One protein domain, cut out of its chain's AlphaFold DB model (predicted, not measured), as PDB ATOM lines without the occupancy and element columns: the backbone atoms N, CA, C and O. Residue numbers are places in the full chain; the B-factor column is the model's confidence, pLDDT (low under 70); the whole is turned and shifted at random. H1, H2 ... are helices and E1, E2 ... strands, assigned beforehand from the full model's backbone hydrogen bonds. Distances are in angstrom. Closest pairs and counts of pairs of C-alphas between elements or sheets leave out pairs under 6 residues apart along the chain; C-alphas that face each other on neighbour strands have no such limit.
ATOM      1  N   SER A   4      29.168 -27.626  16.390       86.25
ATOM      2  CA  SER A   4      29.734 -28.427  15.309       86.25
ATOM      3  C   SER A   4      28.903 -29.678  15.088       86.25
ATOM      4  O   SER A   4      28.224 -30.171  15.992       86.25
ATOM      5  N   CYS A   5      28.951 -30.190  13.866       88.75
ATOM      6  CA  CYS A   5      28.298 -31.433  13.505       88.75
ATOM      7  C   CYS A   5      29.276 -32.379  12.809       88.75
ATOM      8  O   CYS A   5      30.162 -31.930  12.089       88.75
ATOM      9  N   GLN A   6      29.101 -33.682  13.008       91.06
ATOM     10  CA  GLN A   6      29.781 -34.723  12.252       91.06
ATOM     11  C   GLN A   6      28.763 -35.652  11.605       91.06
ATOM     12  O   GLN A   6      27.876 -36.177  12.275       91.06
ATOM     13  N   LEU A   7      28.926 -35.923  10.317       91.50
ATOM     14  CA  LEU A   7      28.157 -36.911   9.584       91.50
ATOM     15  C   LEU A   7      29.029 -38.099   9.210       91.50
ATOM     16  O   LEU A   7      30.072 -37.973   8.570       91.50
ATOM     17  N   SER A   8      28.549 -39.282   9.564       90.44
ATOM     18  CA  SER A   8      29.166 -40.539   9.169       90.44
ATOM     19  C   SER A   8      28.105 -41.577   8.835       90.44
ATOM     20  O   SER A   8      26.923 -41.434   9.150       90.44
ATOM     21  N   THR A   9      28.504 -42.643   8.158       86.94
ATOM     22  CA  THR A   9      27.671 -43.837   8.058       86.94
ATOM     23  C   THR A   9      27.641 -44.568   9.405       86.94
ATOM     24  O   THR A   9      28.488 -44.332  10.266       86.94
ATOM     25  N   LEU A  10      26.725 -45.522   9.596       81.88
ATOM     26  CA  LEU A  10      26.782 -46.417  10.769       81.88
ATOM     27  C   LEU A  10      28.093 -47.218  10.885       81.88
ATOM     28  O   LEU A  10      28.382 -47.748  11.953       81.88
ATOM     29  N   TYR A  11      28.880 -47.296   9.809       83.94
ATOM     30  CA  TYR A  11      30.179 -47.970   9.757       83.94
ATOM     31  C   TYR A  11      31.359 -47.001   9.940       83.94
ATOM     32  O   TYR A  11      32.473 -47.312   9.523       83.94
ATOM     33  N   ASP A  12      31.106 -45.817  10.509       83.69
ATOM     34  CA  ASP A  12      32.095 -44.775  10.811       83.69
ATOM     35  C   ASP A  12      32.852 -44.239   9.580       83.69
ATOM     36  O   ASP A  12      33.948 -43.694   9.688       83.69
ATOM     37  N   GLN A  13      32.256 -44.364   8.387       89.88
ATOM     38  CA  GLN A  13      32.782 -43.713   7.184       89.88
ATOM     39  C   GLN A  13      32.245 -42.282   7.092       89.88
ATOM     40  O   GLN A  13      31.023 -42.127   7.144       89.88
ATOM     41  N   PRO A  14      33.097 -41.257   6.940       92.50
ATOM     42  CA  PRO A  14      32.651 -39.871   6.838       92.50
ATOM     43  C   PRO A  14      31.798 -39.644   5.585       92.50
ATOM     44  O   PRO A  14      31.988 -40.311   4.565       92.50
ATOM     45  N   ILE A  15      30.856 -38.704   5.667       90.00
ATOM     46  CA  ILE A  15      29.986 -38.334   4.543       90.00
ATOM     47  C   ILE A  15      30.252 -36.875   4.171       90.00
ATOM     48  O   ILE A  15      29.835 -35.967   4.886       90.00
ATOM     49  N   GLU A  16      30.917 -36.661   3.040       92.50
ATOM     50  CA  GLU A  16      31.239 -35.340   2.486       92.50
ATOM     51  C   GLU A  16      30.082 -34.758   1.657       92.50
ATOM     52  O   GLU A  16      29.319 -35.485   1.014       92.50
ATOM     53  N   GLY A  17      29.986 -33.429   1.631       89.56
ATOM     54  CA  GLY A  17      29.129 -32.673   0.722       89.56
ATOM     55  C   GLY A  17      27.659 -32.605   1.127       89.56
ATOM     56  O   GLY A  17      26.823 -32.188   0.322       89.56
ATOM     57  N   ILE A  18      27.313 -33.000   2.354       91.69
ATOM     58  CA  ILE A  18      25.947 -32.880   2.865       91.69
ATOM     59  C   ILE A  18      25.683 -31.436   3.248       91.69
ATOM     60  O   ILE A  18      26.363 -30.869   4.099       91.69
ATOM     61  N   PHE A  19      24.652 -30.867   2.631       90.94
ATOM     62  CA  PHE A  19      24.144 -29.548   2.968       90.94
ATOM     63  C   PHE A  19      23.284 -29.603   4.232       90.94
ATOM     64  O   PHE A  19      22.400 -30.463   4.360       90.94
ATOM     65  N   VAL A  20      23.523 -28.657   5.140       90.44
ATOM     66  CA  VAL A  20      22.802 -28.530   6.404       90.44
ATOM     67  C   VAL A  20      22.309 -27.103   6.594       90.44
ATOM     68  O   VAL A  20      23.098 -26.160   6.592       90.44
ATOM     69  N   GLU A  21      21.001 -26.955   6.801       88.88
ATOM     70  CA  GLU A  21      20.405 -25.700   7.262       88.88
ATOM     71  C   GLU A  21      20.365 -25.690   8.788       88.88
ATOM     72  O   GLU A  21      19.993 -26.687   9.409       88.88
ATOM     73  N   PHE A  22      20.675 -24.551   9.393       86.75
ATOM     74  CA  PHE A  22      20.657 -24.368  10.833       86.75
ATOM     75  C   PHE A  22      19.898 -23.098  11.212       86.75
ATOM     76  O   PHE A  22      20.311 -21.992  10.877       86.75
ATOM     77  N   LYS A  23      18.744 -23.245  11.866       83.62
ATOM     78  CA  LYS A  23      17.787 -22.150  12.099       83.62
ATOM     79  C   LYS A  23      17.439 -22.032  13.575       83.62
ATOM     80  O   LYS A  23      17.165 -23.042  14.218       83.62
ATOM     81  N   CYS A  24      17.397 -20.810  14.091       77.94
ATOM     82  CA  CYS A  24      16.855 -20.554  15.423       77.94
ATOM     83  C   CYS A  24      15.325 -20.599  15.378       77.94
ATOM     84  O   CYS A  24      14.708 -19.994  14.501       77.94
ATOM     85  N   VAL A  25      14.711 -21.306  16.323       73.12
ATOM     86  CA  VAL A  25      13.253 -21.467  16.389       73.12
ATOM     87  C   VAL A  25      12.587 -20.167  16.839       73.12
ATOM     88  O   VAL A  25      11.608 -19.725  16.241       73.12
ATOM     89  N   GLU A  26      13.131 -19.521  17.866       72.94
ATOM     90  CA  GLU A  26      12.608 -18.277  18.434       72.94
ATOM     91  C   GLU A  26      12.901 -17.062  17.547       72.94
ATOM     92  O   GLU A  26      12.168 -16.068  17.557       72.94
ATOM     93  N   HIS A  27      13.976 -17.136  16.763       73.75
ATOM     94  CA  HIS A  27      14.426 -16.075  15.870       73.75
ATOM     95  C   HIS A  27      14.697 -16.629  14.465       73.75
ATOM     96  O   HIS A  27      15.859 -16.713  14.070       73.75
ATOM     97  N   PRO A  28      13.660 -16.963  13.671       71.06
ATOM     98  CA  PRO A  28      13.817 -17.619  12.366       71.06
ATOM     99  C   PRO A  28      14.669 -16.852  11.348       71.06
ATOM    100  O   PRO A  28      15.194 -17.439  10.404       71.06
ATOM    101  N   GLN A  29      14.813 -15.537  11.528       69.25
ATOM    102  CA  GLN A  29      15.733 -14.707  10.754       69.25
ATOM    103  C   GLN A  29      17.200 -15.122  10.953       69.25
ATOM    104  O   GLN A  29      17.995 -15.023  10.021       69.25
ATOM    105  N   ASN A  30      17.552 -15.641  12.131       76.25
ATOM    106  CA  ASN A  30      18.873 -16.174  12.431       76.25
ATOM    107  C   ASN A  30      18.977 -17.576  11.830       76.25
ATOM    108  O   ASN A  30      18.530 -18.569  12.409       76.25
ATOM    109  N   SER A  31      19.558 -17.626  10.639       81.31
ATOM    110  CA  SER A  31      19.757 -18.851   9.880       81.31
ATOM    111  C   SER A  31      21.175 -18.920   9.335       81.31
ATOM    112  O   SER A  31      21.768 -17.911   8.935       81.31
ATOM    113  N   PHE A  32      21.702 -20.135   9.366       85.69
ATOM    114  CA  PHE A  32      23.025 -20.492   8.909       85.69
ATOM    115  C   PHE A  32      22.962 -21.727   8.026       85.69
ATOM    116  O   PHE A  32      22.009 -22.507   8.058       85.69
ATOM    117  N   GLU A  33      24.013 -21.893   7.250       89.31
ATOM    118  CA  GLU A  33      24.178 -22.958   6.283       89.31
ATOM    119  C   GLU A  33      25.589 -23.529   6.415       89.31
ATOM    120  O   GLU A  33      26.543 -22.785   6.645       89.31
ATOM    121  N   GLY A  34      25.722 -24.844   6.279       89.31
ATOM    122  CA  GLY A  34      26.999 -25.548   6.343       89.31
ATOM    123  C   GLY A  34      27.040 -26.715   5.363       89.31
ATOM    124  O   GLY A  34      25.999 -27.217   4.931       89.31
ATOM    125  N   TYR A  35      28.250 -27.137   5.007       91.06
ATOM    126  CA  TYR A  35      28.495 -28.299   4.154       91.06
ATOM    127  C   TYR A  35      29.507 -29.204   4.832       91.06
ATOM    128  O   TYR A  35      30.522 -28.708   5.316       91.06
ATOM    129  N   SER A  36      29.242 -30.510   4.862       93.19
ATOM    130  CA  SER A  36      30.204 -31.445   5.436       93.19
ATOM    131  C   SER A  36      31.461 -31.555   4.580       93.19
ATOM    132  O   SER A  36      31.386 -31.693   3.357       93.19
ATOM    133  N   ASP A  37      32.618 -31.493   5.228       92.44
ATOM    134  CA  ASP A  37      33.919 -31.635   4.584       92.44
ATOM    135  C   ASP A  37      34.289 -33.115   4.328       92.44
ATOM    136  O   ASP A  37      33.493 -34.033   4.544       92.44
ATOM    137  N   GLN A  38      35.524 -33.368   3.885       93.25
ATOM    138  CA  GLN A  38      36.048 -34.720   3.624       93.25
ATOM    139  C   GLN A  38      36.060 -35.633   4.860       93.25
ATOM    140  O   GLN A  38      36.073 -36.858   4.730       93.25
ATOM    141  N   SER A  39      36.072 -35.053   6.060       92.12
ATOM    142  CA  SER A  39      35.986 -35.770   7.333       92.12
ATOM    143  C   SER A  39      34.544 -35.933   7.831       92.12
ATOM    144  O   SER A  39      34.309 -36.544   8.877       92.12
ATOM    145  N   GLY A  40      33.569 -35.438   7.063       91.69
ATOM    146  CA  GLY A  40      32.159 -35.406   7.425       91.69
ATOM    147  C   GLY A  40      31.825 -34.315   8.441       91.69
ATOM    148  O   GLY A  40      30.715 -34.308   8.964       91.69
ATOM    149  N   MET A  41      32.758 -33.414   8.744       92.81
ATOM    150  CA  MET A  41      32.602 -32.376   9.759       92.81
ATOM    151  C   MET A  41      31.974 -31.110   9.182       92.81
ATOM    152  O   MET A  41      32.188 -30.759   8.025       92.81
ATOM    153  N   ILE A  42      31.207 -30.423  10.025       90.75
ATOM    154  CA  ILE A  42      30.689 -29.073   9.820       90.75
ATOM    155  C   ILE A  42      31.010 -28.282  11.084       90.75
ATOM    156  O   ILE A  42      30.323 -28.401  12.100       90.75
ATOM    157  N   ASP A  43      32.078 -27.504  11.034       85.38
ATOM    158  CA  ASP A  43      32.535 -26.601  12.092       85.38
ATOM    159  C   ASP A  43      32.506 -25.124  11.655       85.38
ATOM    160  O   ASP A  43      32.480 -24.228  12.501       85.38
ATOM    161  N   GLU A  44      32.405 -24.868  10.348       83.50
ATOM    162  CA  GLU A  44      32.183 -23.551   9.759       83.50
ATOM    163  C   GLU A  44      30.728 -23.373   9.292       83.50
ATOM    164  O   GLU A  44      30.190 -24.167   8.517       83.50
ATOM    165  N   TRP A  45      30.098 -22.282   9.737       84.88
ATOM    166  CA  TRP A  45      28.716 -21.932   9.407       84.88
ATOM    167  C   TRP A  45      28.650 -20.580   8.697       84.88
ATOM    168  O   TRP A  45      29.290 -19.612   9.108       84.88
ATOM    169  N   PHE A  46      27.827 -20.488   7.656       82.06
ATOM    170  CA  PHE A  46      27.654 -19.285   6.844       82.06
ATOM    171  C   PHE A  46      26.283 -18.671   7.093       82.06
ATOM    172  O   PHE A  46      25.273 -19.361   6.997       82.06
ATOM    173  N   SER A  47      26.217 -17.373   7.395       79.69
ATOM    174  CA  SER A  47      24.928 -16.704   7.606       79.69
ATOM    175  C   SER A  47      24.150 -16.548   6.300       79.69
ATOM    176  O   SER A  47      24.641 -15.946   5.344       79.69
ATOM    177  N   SER A  48      22.889 -16.978   6.289       69.88
ATOM    178  CA  SER A  48      22.014 -16.824   5.121       69.88
ATOM    179  C   SER A  48      21.598 -15.365   4.866       69.88
ATOM    180  O   SER A  48      21.211 -15.025   3.747       69.88
ATOM    181  N   LEU A  49      21.685 -14.485   5.877       65.88
ATOM    182  CA  LEU A  49      21.308 -13.065   5.782       65.88
ATOM    183  C   LEU A  49      22.378 -12.192   5.107       65.88
ATOM    184  O   LEU A  49      22.037 -11.188   4.487       65.88
ATOM    185  N   ASN A  50      23.654 -12.571   5.204       59.00
ATOM    186  CA  ASN A  50      24.783 -11.769   4.735       59.00
ATOM    187  C   ASN A  50      25.688 -12.591   3.808       59.00
ATOM    188  O   ASN A  50      26.813 -12.933   4.161       59.00
ATOM    189  N   ARG A  51      25.227 -12.867   2.584       54.41
ATOM    190  CA  ARG A  51      26.021 -13.601   1.573       54.41
ATOM    191  C   ARG A  51      27.341 -12.916   1.179       54.41
ATOM    192  O   ARG A  51      28.191 -13.561   0.577       54.41
ATOM    193  N   GLU A  52      27.505 -11.630   1.492       46.53
ATOM    194  CA  GLU A  52      28.690 -10.827   1.146       46.53
ATOM    195  C   GLU A  52      29.700 -10.655   2.300       46.53
ATOM    196  O   GLU A  52      30.813 -10.186   2.067       46.53
ATOM    197  N   LEU A  53      29.367 -11.044   3.537       44.06
ATOM    198  CA  LEU A  53      30.244 -10.875   4.701       44.06
ATOM    199  C   LEU A  53      30.640 -12.236   5.255       44.06
ATOM    200  O   LEU A  53      29.827 -12.832   5.942       44.06
ATOM    201  N   GLN A  54      31.888 -12.623   4.954       39.91
ATOM    202  CA  GLN A  54      32.819 -13.486   5.704       39.91
ATOM    203  C   GLN A  54      32.260 -14.788   6.318       39.91
ATOM    204  O   GLN A  54      31.139 -14.871   6.798       39.91
ATOM    205  N   SER A  55      33.084 -15.835   6.373       41.38
ATOM    206  CA  SER A  55      32.893 -16.909   7.350       41.38
ATOM    207  C   SER A  55      32.942 -16.272   8.739       41.38
ATOM    208  O   SER A  55      33.997 -16.090   9.337       41.38
ATOM    209  N   VAL A  56      31.805 -15.793   9.223       38.16
ATOM    210  CA  VAL A  56      31.702 -15.332  10.592       38.16
ATOM    211  C   VAL A  56      31.503 -16.619  11.376       38.16
ATOM    212  O   VAL A  56      30.476 -17.265  11.158       38.16
ATOM    213  N   PRO A  57      32.421 -17.012  12.279       41.06
ATOM    214  CA  PRO A  57      32.077 -17.895  13.384       41.06
ATOM    215  C   PRO A  57      31.037 -17.150  14.224       41.06
ATOM    216  O   PRO A  57      31.323 -16.491  15.218       41.06
ATOM    217  N   CYS A  58      29.818 -17.128  13.708       43.31
ATOM    218  CA  CYS A  58      28.687 -16.468  14.286       43.31
ATOM    219  C   CYS A  58      28.127 -17.488  15.245       43.31
ATOM    220  O   CYS A  58      27.405 -18.396  14.837       43.31
ATOM    221  N   THR A  59      28.523 -17.358  16.506       50.88
ATOM    222  CA  THR A  59      27.968 -18.142  17.593       50.88
ATOM    223  C   THR A  59      26.446 -17.993  17.553       50.88
ATOM    224  O   THR A  59      25.932 -16.881  17.711       50.88
ATOM    225  N   PRO A  60      25.716 -19.077  17.274       52.59
ATOM    226  CA  PRO A  60      24.265 -19.101  17.334       52.59
ATOM    227  C   PRO A  60      23.841 -18.627  18.731       52.59
ATOM    228  O   PRO A  60      24.416 -19.070  19.720       52.59
ATOM    229  N   GLY A  61      22.914 -17.667  18.802       52.12
ATOM    230  CA  GLY A  61      22.452 -17.061  20.054       52.12
ATOM    231  C   GLY A  61      22.157 -18.074  21.172       52.12
ATOM    232  O   GLY A  61      21.593 -19.143  20.929       52.12
ATOM    233  N   GLU A  62      22.583 -17.691  22.374       61.88
ATOM    234  CA  GLU A  62      22.584 -18.443  23.638       61.88
ATOM    235  C   GLU A  62      21.169 -18.724  24.165       61.88
ATOM    236  O   GLU A  62      20.293 -17.886  23.974       61.88
ATOM    237  N   ASP A  63      20.969 -19.834  24.890       64.81
ATOM    238  CA  ASP A  63      19.687 -20.203  25.524       64.81
ATOM    239  C   ASP A  63      18.500 -20.144  24.547       64.81
ATOM    240  O   ASP A  63      17.454 -19.544  24.813       64.81
ATOM    241  N   LEU A  64      18.679 -20.764  23.380       68.50
ATOM    242  CA  LEU A  64      17.667 -20.842  22.330       68.50
ATOM    243  C   LEU A  64      17.576 -22.255  21.757       68.50
ATOM    244  O   LEU A  64      18.523 -23.052  21.813       68.50
ATOM    245  N   HIS A  65      16.424 -22.554  21.161       74.69
ATOM    246  CA  HIS A  65      16.232 -23.765  20.389       74.69
ATOM    247  C   HIS A  65      16.725 -23.558  18.967       74.69
ATOM    248  O   HIS A  65      16.384 -22.604  18.263       74.69
ATOM    249  N   TRP A  66      17.490 -24.534  18.514       77.12
ATOM    250  CA  TRP A  66      18.027 -24.566  17.176       77.12
ATOM    251  C   TRP A  66      17.595 -25.824  16.454       77.12
ATOM    252  O   TRP A  66      17.534 -26.910  17.026       77.12
ATOM    253  N   GLN A  67      17.309 -25.676  15.170       82.25
ATOM    254  CA  GLN A  67      16.876 -26.749  14.302       82.25
ATOM    255  C   GLN A  67      17.881 -26.930  13.166       82.25
ATOM    256  O   GLN A  67      18.097 -26.025  12.362       82.25
ATOM    257  N   MET A  68      18.477 -28.118  13.110       87.06
ATOM    258  CA  MET A  68      19.324 -28.588  12.022       87.06
ATOM    259  C   MET A  68      18.493 -29.415  11.042       87.06
ATOM    260  O   MET A  68      17.780 -30.336  11.451       87.06
ATOM    261  N   ARG A  69      18.623 -29.130   9.749       87.50
ATOM    262  CA  ARG A  69      18.038 -29.918   8.665       87.50
ATOM    263  C   ARG A  69      19.136 -30.432   7.752       87.50
ATOM    264  O   ARG A  69      19.810 -29.646   7.100       87.50
ATOM    265  N   PHE A  70      19.270 -31.748   7.667       89.12
ATOM    266  CA  PHE A  70      20.275 -32.429   6.855       89.12
ATOM    267  C   PHE A  70      19.654 -32.902   5.548       89.12
ATOM    268  O   PHE A  70      18.685 -33.662   5.573       89.12
ATOM    269  N   HIS A  71      20.215 -32.491   4.413       87.44
ATOM    270  CA  HIS A  71      19.709 -32.854   3.089       87.44
ATOM    271  C   HIS A  71      20.446 -34.078   2.534       87.44
ATOM    272  O   HIS A  71      21.521 -33.970   1.950       87.44
ATOM    273  N   LEU A  72      19.848 -35.259   2.702       83.31
ATOM    274  CA  LEU A  72      20.480 -36.548   2.389       83.31
ATOM    275  C   LEU A  72      20.141 -37.092   1.001       83.31
ATOM    276  O   LEU A  72      20.881 -37.914   0.457       83.31
ATOM    277  N   GLN A  73      19.017 -36.655   0.430       74.88
ATOM    278  CA  GLN A  73      18.518 -37.147  -0.854       74.88
ATOM    279  C   GLN A  73      19.553 -37.084  -1.997       74.88
ATOM    280  O   GLN A  73      19.641 -38.066  -2.738       74.88
ATOM    281  N   PRO A  74      20.368 -36.018  -2.152       73.12
ATOM    282  CA  PRO A  74      21.379 -35.969  -3.211       73.12
ATOM    283  C   PRO A  74      22.445 -37.066  -3.102       73.12
ATOM    284  O   PRO A  74      23.007 -37.464  -4.118       73.12
ATOM    285  N   PHE A  75      22.712 -37.564  -1.891       71.56
ATOM    286  CA  PHE A  75      23.791 -38.513  -1.625       71.56
ATOM    287  C   PHE A  75      23.311 -39.969  -1.628       71.56
ATOM    288  O   PHE A  75      23.935 -40.838  -2.231       71.56
ATOM    289  N   PHE A  76      22.176 -40.247  -0.982       72.44
ATOM    290  CA  PHE A  76      21.662 -41.614  -0.831       72.44
ATOM    291  C   PHE A  76      20.629 -42.019  -1.897       72.44
ATOM    292  O   PHE A  76      20.193 -43.172  -1.909       72.44
ATOM    293  N   GLY A  77      20.254 -41.114  -2.810       74.50
ATOM    294  CA  GLY A  77      19.274 -41.382  -3.865       74.50
ATOM    295  C   GLY A  77      17.891 -41.699  -3.288       74.50
ATOM    296  O   GLY A  77      17.290 -40.871  -2.603       74.50
ATOM    297  N   GLU A  78      17.377 -42.904  -3.555       69.44
ATOM    298  CA  GLU A  78      16.161 -43.418  -2.910       69.44
ATOM    299  C   GLU A  78      16.463 -43.840  -1.460       69.44
ATOM    300  O   GLU A  78      16.786 -44.992  -1.170       69.44
ATOM    301  N   THR A  79      16.366 -42.882  -0.538       69.81
ATOM    302  CA  THR A  79      16.482 -43.095   0.914       69.81
ATOM    303  C   THR A  79      15.122 -42.962   1.599       69.81
ATOM    304  O   THR A  79      14.275 -42.167   1.182       69.81
ATOM    305  N   TYR A  80      14.915 -43.711   2.688       71.31
ATOM    306  CA  TYR A  80      13.741 -43.538   3.556       71.31
ATOM    307  C   TYR A  80      13.735 -42.175   4.267       71.31
ATOM    308  O   TYR A  80      12.670 -41.691   4.659       71.31
ATOM    309  N   PHE A  81      14.903 -41.536   4.375       74.19
ATOM    310  CA  PHE A  81      15.089 -40.219   4.976       74.19
ATOM    311  C   PHE A  81      15.749 -39.291   3.958       74.19
ATOM    312  O   PHE A  81      16.970 -39.143   3.958       74.19
ATOM    313  N   PRO A  82      14.970 -38.675   3.049       75.56
ATOM    314  CA  PRO A  82      15.516 -37.664   2.144       75.56
ATOM    315  C   PRO A  82      16.065 -36.461   2.919       75.56
ATOM    316  O   PRO A  82      16.974 -35.781   2.442       75.56
ATOM    317  N   GLU A  83      15.530 -36.232   4.120       81.81
ATOM    318  CA  GLU A  83      15.961 -35.209   5.057       81.81
ATOM    319  C   GLU A  83      15.889 -35.743   6.490       81.81
ATOM    320  O   GLU A  83      14.999 -36.541   6.806       81.81
ATOM    321  N   ILE A  84      16.789 -35.269   7.349       81.69
ATOM    322  CA  ILE A  84      16.734 -35.473   8.802       81.69
ATOM    323  C   ILE A  84      16.575 -34.110   9.464       81.69
ATOM    324  O   ILE A  84      17.305 -33.180   9.130       81.69
ATOM    325  N   TRP A  85      15.654 -34.002  10.418       81.00
ATOM    326  CA  TRP A  85      15.475 -32.802  11.230       81.00
ATOM    327  C   TRP A  85      15.841 -33.092  12.685       81.00
ATOM    328  O   TRP A  85      15.229 -33.950  13.323       81.00
ATOM    329  N   ASN A  86      16.813 -32.353  13.213       80.56
ATOM    330  CA  ASN A  86      17.265 -32.436  14.597       80.56
ATOM    331  C   ASN A  86      17.060 -31.089  15.292       80.56
ATOM    332  O   ASN A  86      17.650 -30.093  14.882       80.56
ATOM    333  N   THR A  87      16.251 -31.058  16.348       78.00
ATOM    334  CA  THR A  87      16.099 -29.864  17.192       78.00
ATOM    335  C   THR A  87      16.917 -30.041  18.464       78.00
ATOM    336  O   THR A  87      16.740 -31.045  19.151       78.00
ATOM    337  N   LEU A  88      17.774 -29.074  18.792       75.38
ATOM    338  CA  LEU A  88      18.567 -29.054  20.017       75.38
ATOM    339  C   LEU A  88      18.425 -27.724  20.767       75.38
ATOM    340  O   LEU A  88      18.336 -26.656  20.167       75.38
ATOM    341  N   TRP A  89      18.432 -27.801  22.092       72.69
ATOM    342  CA  TRP A  89      18.641 -26.643  22.961       72.69
ATOM    343  C   TRP A  89      20.135 -26.390  23.120       72.69
ATOM    344  O   TRP A  89      20.828 -27.313  23.542       72.69
ATOM    345  N   VAL A  90      20.632 -25.191  22.827       69.94
ATOM    346  CA  VAL A  90      22.062 -24.880  22.969       69.94
ATOM    347  C   VAL A  90      22.276 -24.043  24.238       69.94
ATOM    348  O   VAL A  90      21.881 -22.873  24.252       69.94
ATOM    349  N   PRO A  91      22.867 -24.616  25.305       64.25
ATOM    350  CA  PRO A  91      23.108 -23.892  26.549       64.25
ATOM    351  C   PRO A  91      24.162 -22.793  26.381       64.25
ATOM    352  O   PRO A  91      25.076 -22.879  25.557       64.25
ATOM    353  N   LYS A  92      24.018 -21.734  27.178       66.12
ATOM    354  CA  LYS A  92      24.962 -20.617  27.235       66.12
ATOM    355  C   LYS A  92      26.375 -21.079  27.627       66.12
ATOM    356  O   LYS A  92      26.536 -21.859  28.555       66.12
ATOM    357  N   GLU A  93      27.391 -20.531  26.950       64.81
ATOM    358  CA  GLU A  93      28.827 -20.724  27.251       64.81
ATOM    359  C   GLU A  93      29.375 -22.158  27.070       64.81
ATOM    360  O   GLU A  93      30.536 -22.415  27.393       64.81
ATOM    361  N   GLU A  94      28.610 -23.067  26.464       68.38
ATOM    362  CA  GLU A  94      29.017 -24.457  26.224       68.38
ATOM    363  C   GLU A  94      29.221 -24.756  24.738       68.38
ATOM    364  O   GLU A  94      28.584 -24.171  23.862       68.38
ATOM    365  N   ASP A  95      30.138 -25.673  24.437       72.50
ATOM    366  CA  ASP A  95      30.301 -26.184  23.080       72.50
ATOM    367  C   ASP A  95      29.357 -27.376  22.889       72.50
ATOM    368  O   ASP A  95      29.304 -28.282  23.724       72.50
ATOM    369  N   SER A  96      28.613 -27.374  21.783       76.06
ATOM    370  CA  SER A  96      27.688 -28.454  21.438       76.06
ATOM    371  C   SER A  96      28.184 -29.176  20.198       76.06
ATOM    372  O   SER A  96      28.360 -28.570  19.137       76.06
ATOM    373  N   HIS A  97      28.377 -30.487  20.323       82.69
ATOM    374  CA  HIS A  97      28.754 -31.341  19.210       82.69
ATOM    375  C   HIS A  97      27.645 -32.351  18.909       82.69
ATOM    376  O   HIS A  97      27.154 -33.053  19.794       82.69
ATOM    377  N   VAL A  98      27.234 -32.422  17.645       84.38
ATOM    378  CA  VAL A  98      26.184 -33.339  17.185       84.38
ATOM    379  C   VAL A  98      26.762 -34.306  16.165       84.38
ATOM    380  O   VAL A  98      27.153 -33.905  15.076       84.38
ATOM    381  N   VAL A  99      26.745 -35.598  16.463       86.62
ATOM    382  CA  VAL A  99      27.112 -36.653  15.517       86.62
ATOM    383  C   VAL A  99      25.848 -37.279  14.945       86.62
ATOM    384  O   VAL A  99      24.963 -37.712  15.681       86.62
ATOM    385  N   ILE A 100      25.770 -37.380  13.624       87.75
ATOM    386  CA  ILE A 100      24.716 -38.107  12.925       87.75
ATOM    387  C   ILE A 100      25.331 -39.300  12.213       87.75
ATOM    388  O   ILE A 100      26.202 -39.155  11.355       87.75
ATOM    389  N   LYS A 101      24.841 -40.489  12.562       87.94
ATOM    390  CA  LYS A 101      25.195 -41.733  11.883       87.94
ATOM    391  C   LYS A 101      24.055 -42.188  10.993       87.94
ATOM    392  O   LYS A 101      22.925 -42.285  11.458       87.94
ATOM    393  N   ILE A 102      24.334 -42.476   9.728       84.62
ATOM    394  CA  ILE A 102      23.302 -42.712   8.711       84.62
ATOM    395  C   ILE A 102      23.491 -44.080   8.053       84.62
ATOM    396  O   ILE A 102      24.600 -44.499   7.728       84.62
ATOM    397  N   ASP A 103      22.383 -44.764   7.811       82.50
ATOM    398  CA  ASP A 103      22.257 -45.872   6.874       82.50
ATOM    399  C   ASP A 103      20.967 -45.691   6.051       82.50
ATOM    400  O   ASP A 103      20.123 -44.839   6.335       82.50
ATOM    401  N   LYS A 104      20.791 -46.481   4.992       72.81
ATOM    402  CA  LYS A 104      19.683 -46.336   4.030       72.81
ATOM    403  C   LYS A 104      18.292 -46.384   4.666       72.81
ATOM    404  O   LYS A 104      17.338 -45.837   4.114       72.81
ATOM    405  N   ASN A 105      18.159 -47.102   5.775       75.50
ATOM    406  CA  ASN A 105      16.895 -47.393   6.445       75.50
ATOM    407  C   ASN A 105      16.880 -46.968   7.916       75.50
ATOM    408  O   ASN A 105      15.837 -47.094   8.558       75.50
ATOM    409  N   MET A 106      17.983 -46.436   8.442       80.00
ATOM    410  CA  MET A 106      18.022 -45.934   9.806       80.00
ATOM    411  C   MET A 106      19.041 -44.816   9.983       80.00
ATOM    412  O   MET A 106      19.993 -44.706   9.221       80.00
ATOM    413  N   TYR A 107      18.870 -44.011  11.019       81.00
ATOM    414  CA  TYR A 107      19.886 -43.060  11.439       81.00
ATOM    415  C   TYR A 107      19.917 -42.941  12.958       81.00
ATOM    416  O   TYR A 107      18.944 -43.268  13.639       81.00
ATOM    417  N   ALA A 108      21.043 -42.484  13.485       81.31
ATOM    418  CA  ALA A 108      21.210 -42.159  14.886       81.31
ATOM    419  C   ALA A 108      21.703 -40.721  15.031       81.31
ATOM    420  O   ALA A 108      22.561 -40.286  14.266       81.31
ATOM    421  N   VAL A 109      21.174 -40.004  16.018       82.19
ATOM    422  CA  VAL A 109      21.687 -38.697  16.438       82.19
ATOM    423  C   VAL A 109      22.286 -38.871  17.820       82.19
ATOM    424  O   VAL A 109      21.599 -39.332  18.730       82.19
ATOM    425  N   ILE A 110      23.560 -38.527  17.946       81.50
ATOM    426  CA  ILE A 110      24.333 -38.555  19.181       81.50
ATOM    427  C   ILE A 110      24.709 -37.113  19.487       81.50
ATOM    428  O   ILE A 110      25.261 -36.418  18.636       81.50
ATOM    429  N   ARG A 111      24.407 -36.650  20.689       76.56
ATOM    430  CA  ARG A 111      24.788 -35.319  21.155       76.56
ATOM    431  C   ARG A 111      25.854 -35.462  22.231       76.56
ATOM    432  O   ARG A 111      25.597 -36.175  23.191       76.56
ATOM    433  N   ASP A 112      27.005 -34.817  22.058       68.38
ATOM    434  CA  ASP A 112      28.064 -34.691  23.070       68.38
ATOM    435  C   ASP A 112      28.081 -33.231  23.540       68.38
ATOM    436  O   ASP A 112      28.569 -32.340  22.836       68.38
ATOM    437  N   ASP A 113      27.474 -32.979  24.701       61.53
ATOM    438  CA  ASP A 113      27.572 -31.687  25.380       61.53
ATOM    439  C   ASP A 113      28.763 -31.707  26.343       61.53
ATOM    440  O   ASP A 113      28.822 -32.525  27.270       61.53
ATOM    441  N   ILE A 114      29.708 -30.785  26.137       53.44
ATOM    442  CA  ILE A 114      30.851 -30.591  27.033       53.44
ATOM    443  C   ILE A 114      30.539 -29.425  27.975       53.44
ATOM    444  O   ILE A 114      30.833 -28.261  27.692       53.44
ATOM    445  N   LEU A 115      29.971 -29.763  29.134       48.44
ATOM    446  CA  LEU A 115      29.743 -28.835  30.242       48.44
ATOM    447  C   LEU A 115      31.088 -28.339  30.804       48.44
ATOM    448  O   LEU A 115      31.842 -29.093  31.430       48.44
ATOM    449  N   HIS A 116      31.400 -27.056  30.614       40.16
ATOM    450  CA  HIS A 116      32.599 -26.442  31.188       40.16
ATOM    451  C   HIS A 116      32.475 -26.370  32.720       40.16
ATOM    452  O   HIS A 116      31.817 -25.493  33.272       40.16
ATOM    453  N   GLY A 117      33.126 -27.300  33.426       43.00
ATOM    454  CA  GLY A 117      33.216 -27.303  34.895       43.00
ATOM    455  C   GLY A 117      32.841 -28.622  35.570       43.00
ATOM    456  O   GLY A 117      33.153 -28.805  36.746       43.00
ATOM    457  N   ALA A 118      32.258 -29.572  34.837       39.09
ATOM    458  CA  ALA A 118      32.019 -30.928  35.316       39.09
ATOM    459  C   ALA A 118      32.362 -31.932  34.210       39.09
ATOM    460  O   ALA A 118      31.908 -31.804  33.082       39.09
ATOM    461  N   THR A 119      33.138 -32.965  34.536       38.56
ATOM    462  CA  THR A 119      33.445 -34.137  33.687       38.56
ATOM    463  C   THR A 119      32.213 -35.026  33.431       38.56
ATOM    464  O   THR A 119      32.289 -36.249  33.510       38.56
ATOM    465  N   LEU A 120      31.053 -34.428  33.179       38.31
ATOM    466  CA  LEU A 120      29.809 -35.100  32.830       38.31
ATOM    467  C   LEU A 120      29.551 -34.843  31.349       38.31
ATOM    468  O   LEU A 120      28.922 -33.860  30.973       38.31
ATOM    469  N   ARG A 121      30.072 -35.748  30.517       45.25
ATOM    470  CA  ARG A 121      29.608 -35.894  29.140       45.25
ATOM    471  C   ARG A 121      28.212 -36.480  29.185       45.25
ATOM    472  O   ARG A 121      28.030 -37.593  29.684       45.25
ATOM    473  N   THR A 122      27.240 -35.722  28.706       48.22
ATOM    474  CA  THR A 122      25.886 -36.240  28.534       48.22
ATOM    475  C   THR A 122      25.769 -36.661  27.082       48.22
ATOM    476  O   THR A 122      25.664 -35.809  26.206       48.22
ATOM    477  N   GLU A 123      25.853 -37.966  26.828       57.03
ATOM    478  CA  GLU A 123      25.620 -38.525  25.499       57.03
ATOM    479  C   GLU A 123      24.139 -38.877  25.356       57.03
ATOM    480  O   GLU A 123      23.655 -39.850  25.941       57.03
ATOM    481  N   THR A 124      23.401 -38.084  24.581       60.09
ATOM    482  CA  THR A 124      22.024 -38.436  24.207       60.09
ATOM    483  C   THR A 124      22.049 -39.125  22.856       60.09
ATOM    484  O   THR A 124      22.472 -38.522  21.872       60.09
ATOM    485  N   VAL A 125      21.580 -40.375  22.802       61.09
ATOM    486  CA  VAL A 125      21.490 -41.166  21.569       61.09
ATOM    487  C   VAL A 125      20.027 -41.405  21.222       61.09
ATOM    488  O   VAL A 125      19.275 -41.976  22.007       61.09
ATOM    489  N   SER A 126      19.625 -41.022  20.015       63.22
ATOM    490  CA  SER A 126      18.307 -41.353  19.468       63.22
ATOM    491  C   SER A 126      18.471 -42.145  18.173       63.22
ATOM    492  O   SER A 126      19.290 -41.776  17.336       63.22
ATOM    493  N   ILE A 127      17.736 -43.254  18.017       64.12
ATOM    494  CA  ILE A 127      17.823 -44.164  16.860       64.12
ATOM    495  C   ILE A 127      16.476 -44.198  16.145       64.12
ATOM    496  O   ILE A 127      15.437 -44.419  16.764       64.12
ATOM    497  N   HIS A 128      16.505 -44.034  14.826       66.12
ATOM    498  CA  HIS A 128      15.316 -43.831  14.008       66.12
ATOM    499  C   HIS A 128      15.295 -44.800  12.839       66.12
ATOM    500  O   HIS A 128      16.253 -44.876  12.079       66.12
ATOM    501  N   GLY A 129      14.202 -45.550  12.708       63.78
ATOM    502  CA  GLY A 129      13.968 -46.498  11.619       63.78
ATOM    503  C   GLY A 129      12.950 -45.969  10.603       63.78
ATOM    504  O   GLY A 129      12.448 -44.856  10.747       63.78
ATOM    505  N   PRO A 130      12.567 -46.753   9.580       58.88
ATOM    506  CA  PRO A 130      11.769 -46.267   8.442       58.88
ATOM    507  C   PRO A 130      10.369 -45.748   8.803       58.88
ATOM    508  O   PRO A 130       9.693 -45.136   7.979       58.88
ATOM    509  N   ARG A 131       9.901 -46.059  10.017       62.50
ATOM    510  CA  ARG A 131       8.604 -45.637  10.561       62.50
ATOM    511  C   ARG A 131       8.726 -44.520  11.601       62.50
ATOM    512  O   ARG A 131       7.705 -44.106  12.138       62.50
ATOM    513  N   SER A 132       9.943 -44.069  11.901       55.53
ATOM    514  CA  SER A 132      10.187 -42.982  12.846       55.53
ATOM    515  C   SER A 132       9.704 -41.643  12.280       55.53
ATOM    516  O   SER A 132       9.692 -41.457  11.055       55.53
ATOM    517  N   PRO A 133       9.294 -40.703  13.148       51.62
ATOM    518  CA  PRO A 133       8.949 -39.356  12.722       51.62
ATOM    519  C   PRO A 133      10.136 -38.691  12.011       51.62
ATOM    520  O   PRO A 133      11.301 -38.928  12.323       51.62
ATOM    521  N   ARG A 134       9.827 -37.856  11.014       50.28
ATOM    522  CA  ARG A 134      10.837 -37.153  10.200       50.28
ATOM    523  C   ARG A 134      11.542 -36.019  10.955       50.28
ATOM    524  O   ARG A 134      12.561 -35.533  10.475       50.28
ATOM    525  N   ALA A 135      10.986 -35.599  12.091       48.56
ATOM    526  CA  ALA A 135      11.532 -34.573  12.964       48.56
ATOM    527  C   ALA A 135      11.671 -35.098  14.389       48.56
ATOM    528  O   ALA A 135      10.766 -35.766  14.887       48.56
ATOM    529  N   ILE A 136      12.816 -34.799  15.006       56.06
ATOM    530  CA  ILE A 136      13.166 -35.241  16.355       56.06
ATOM    531  C   ILE A 136      13.428 -34.023  17.228       56.06
ATOM    532  O   ILE A 136      14.126 -33.082  16.831       56.06
ATOM    533  N   HIS A 137      12.886 -34.076  18.439       50.47
ATOM    534  CA  HIS A 137      13.085 -33.079  19.475       50.47
ATOM    535  C   HIS A 137      14.022 -33.642  20.545       50.47
ATOM    536  O   HIS A 137      13.590 -34.375  21.430       50.47
ATOM    537  N   ASN A 138      15.307 -33.286  20.484       49.81
ATOM    538  CA  ASN A 138      16.268 -33.601  21.541       49.81
ATOM    539  C   ASN A 138      16.224 -32.486  22.596       49.81
ATOM    540  O   ASN A 138      17.142 -31.672  22.719       49.81
ATOM    541  N   LEU A 139      15.099 -32.409  23.314       42.72
ATOM    542  CA  LEU A 139      14.943 -31.516  24.461       42.72
ATOM    543  C   LEU A 139      15.440 -32.223  25.727       42.72
ATOM    544  O   LEU A 139      15.153 -33.412  25.897       42.72
TER     545      LEU A 139
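This is residues 4 to 139 of the 206 residues of an uncharacterized protein of Pochonia chlamydosporia 170 (UniProt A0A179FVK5). Two twisted sheets stand partly face to face as a sandwich, one of five strands, E3 E2 E4 E5 E9, the other of four, E1 E6 E7 E8. On one side, the long link of residues 36 to 63 bridges the edge strands E1 and E3 through short pairings, and the tiny helix H1 follows E4. The 136 printed residues run E1 E2 E3 E4 H1 E5 E6 E7 E8 E9; both sheets are mixed, and the class is mostly strand, with under half of the residues in named elements. The whole is compact, radius of gyration of the C-alphas 14.6 A, and spans 40 by 36 by 27 A.

Find C-alpha 4 at (29.734, -28.427, 15.309), where E1 begins; it runs to residue 9, 17.2 A on. Next come E2, residues 19 to 24, and E3, residues 31 to 35. Pick up E4 at residue 64, C-alpha at (17.667, -20.842, 22.330), and follow it 22.8 A to residue 71. H1 holds residues 73 to 76. Then read E5, residues 83 to 90, 21.6 A; E6, residues 95 to 102, 23.0 A; E7, residues 107 to 114, 22.8 A; and E8, residues 121 to 128, 22.3 A. E9, residues 135 to 138, ends with C-alpha 138 at (16.268, -33.601, 21.541).

In the twisted five-strand sheet, look first at the hairpin E2 and E3, antiparallel, with N 22 and O 32 2.8 A apart. E2 and E4 are antiparallel, N 67 to O 23 2.8 A; so are E4 and E5, N 68 to O 86 2.8 A. E5 and edge strand E9 are parallel, N 87 to O 136 3.0 A. In the other sheet, E1 and E6 are parallel, N 6 to O 98 2.8 A. E6 E7 E8 is a meander, each strand the antiparallel neighbour of the one before: see N 99 to O 110, 2.8 A, and N 109 to O 126, 2.9 A. In the sandwich, two sheets face to face, the facing parts are 10.8 A centre to centre and the strands of the two sheets stand at 32 degrees. H1 is too short for an O i to N i+4 pair; its one O i to N i+3 pair is not within range. It is not on the five-strand sheet, but only just, with 4 pairs of C-alphas within 10 A.

The C-alphas of Glu 78 and Gly 117, 44.5 A apart, are the two farthest apart. The printed part has no cut. The link E3 to E4 is long, 28 residues. The mean pLDDT of the printed part is 72.2; look for values under 70 at residues 48 to 64 and 112 to 139, among others.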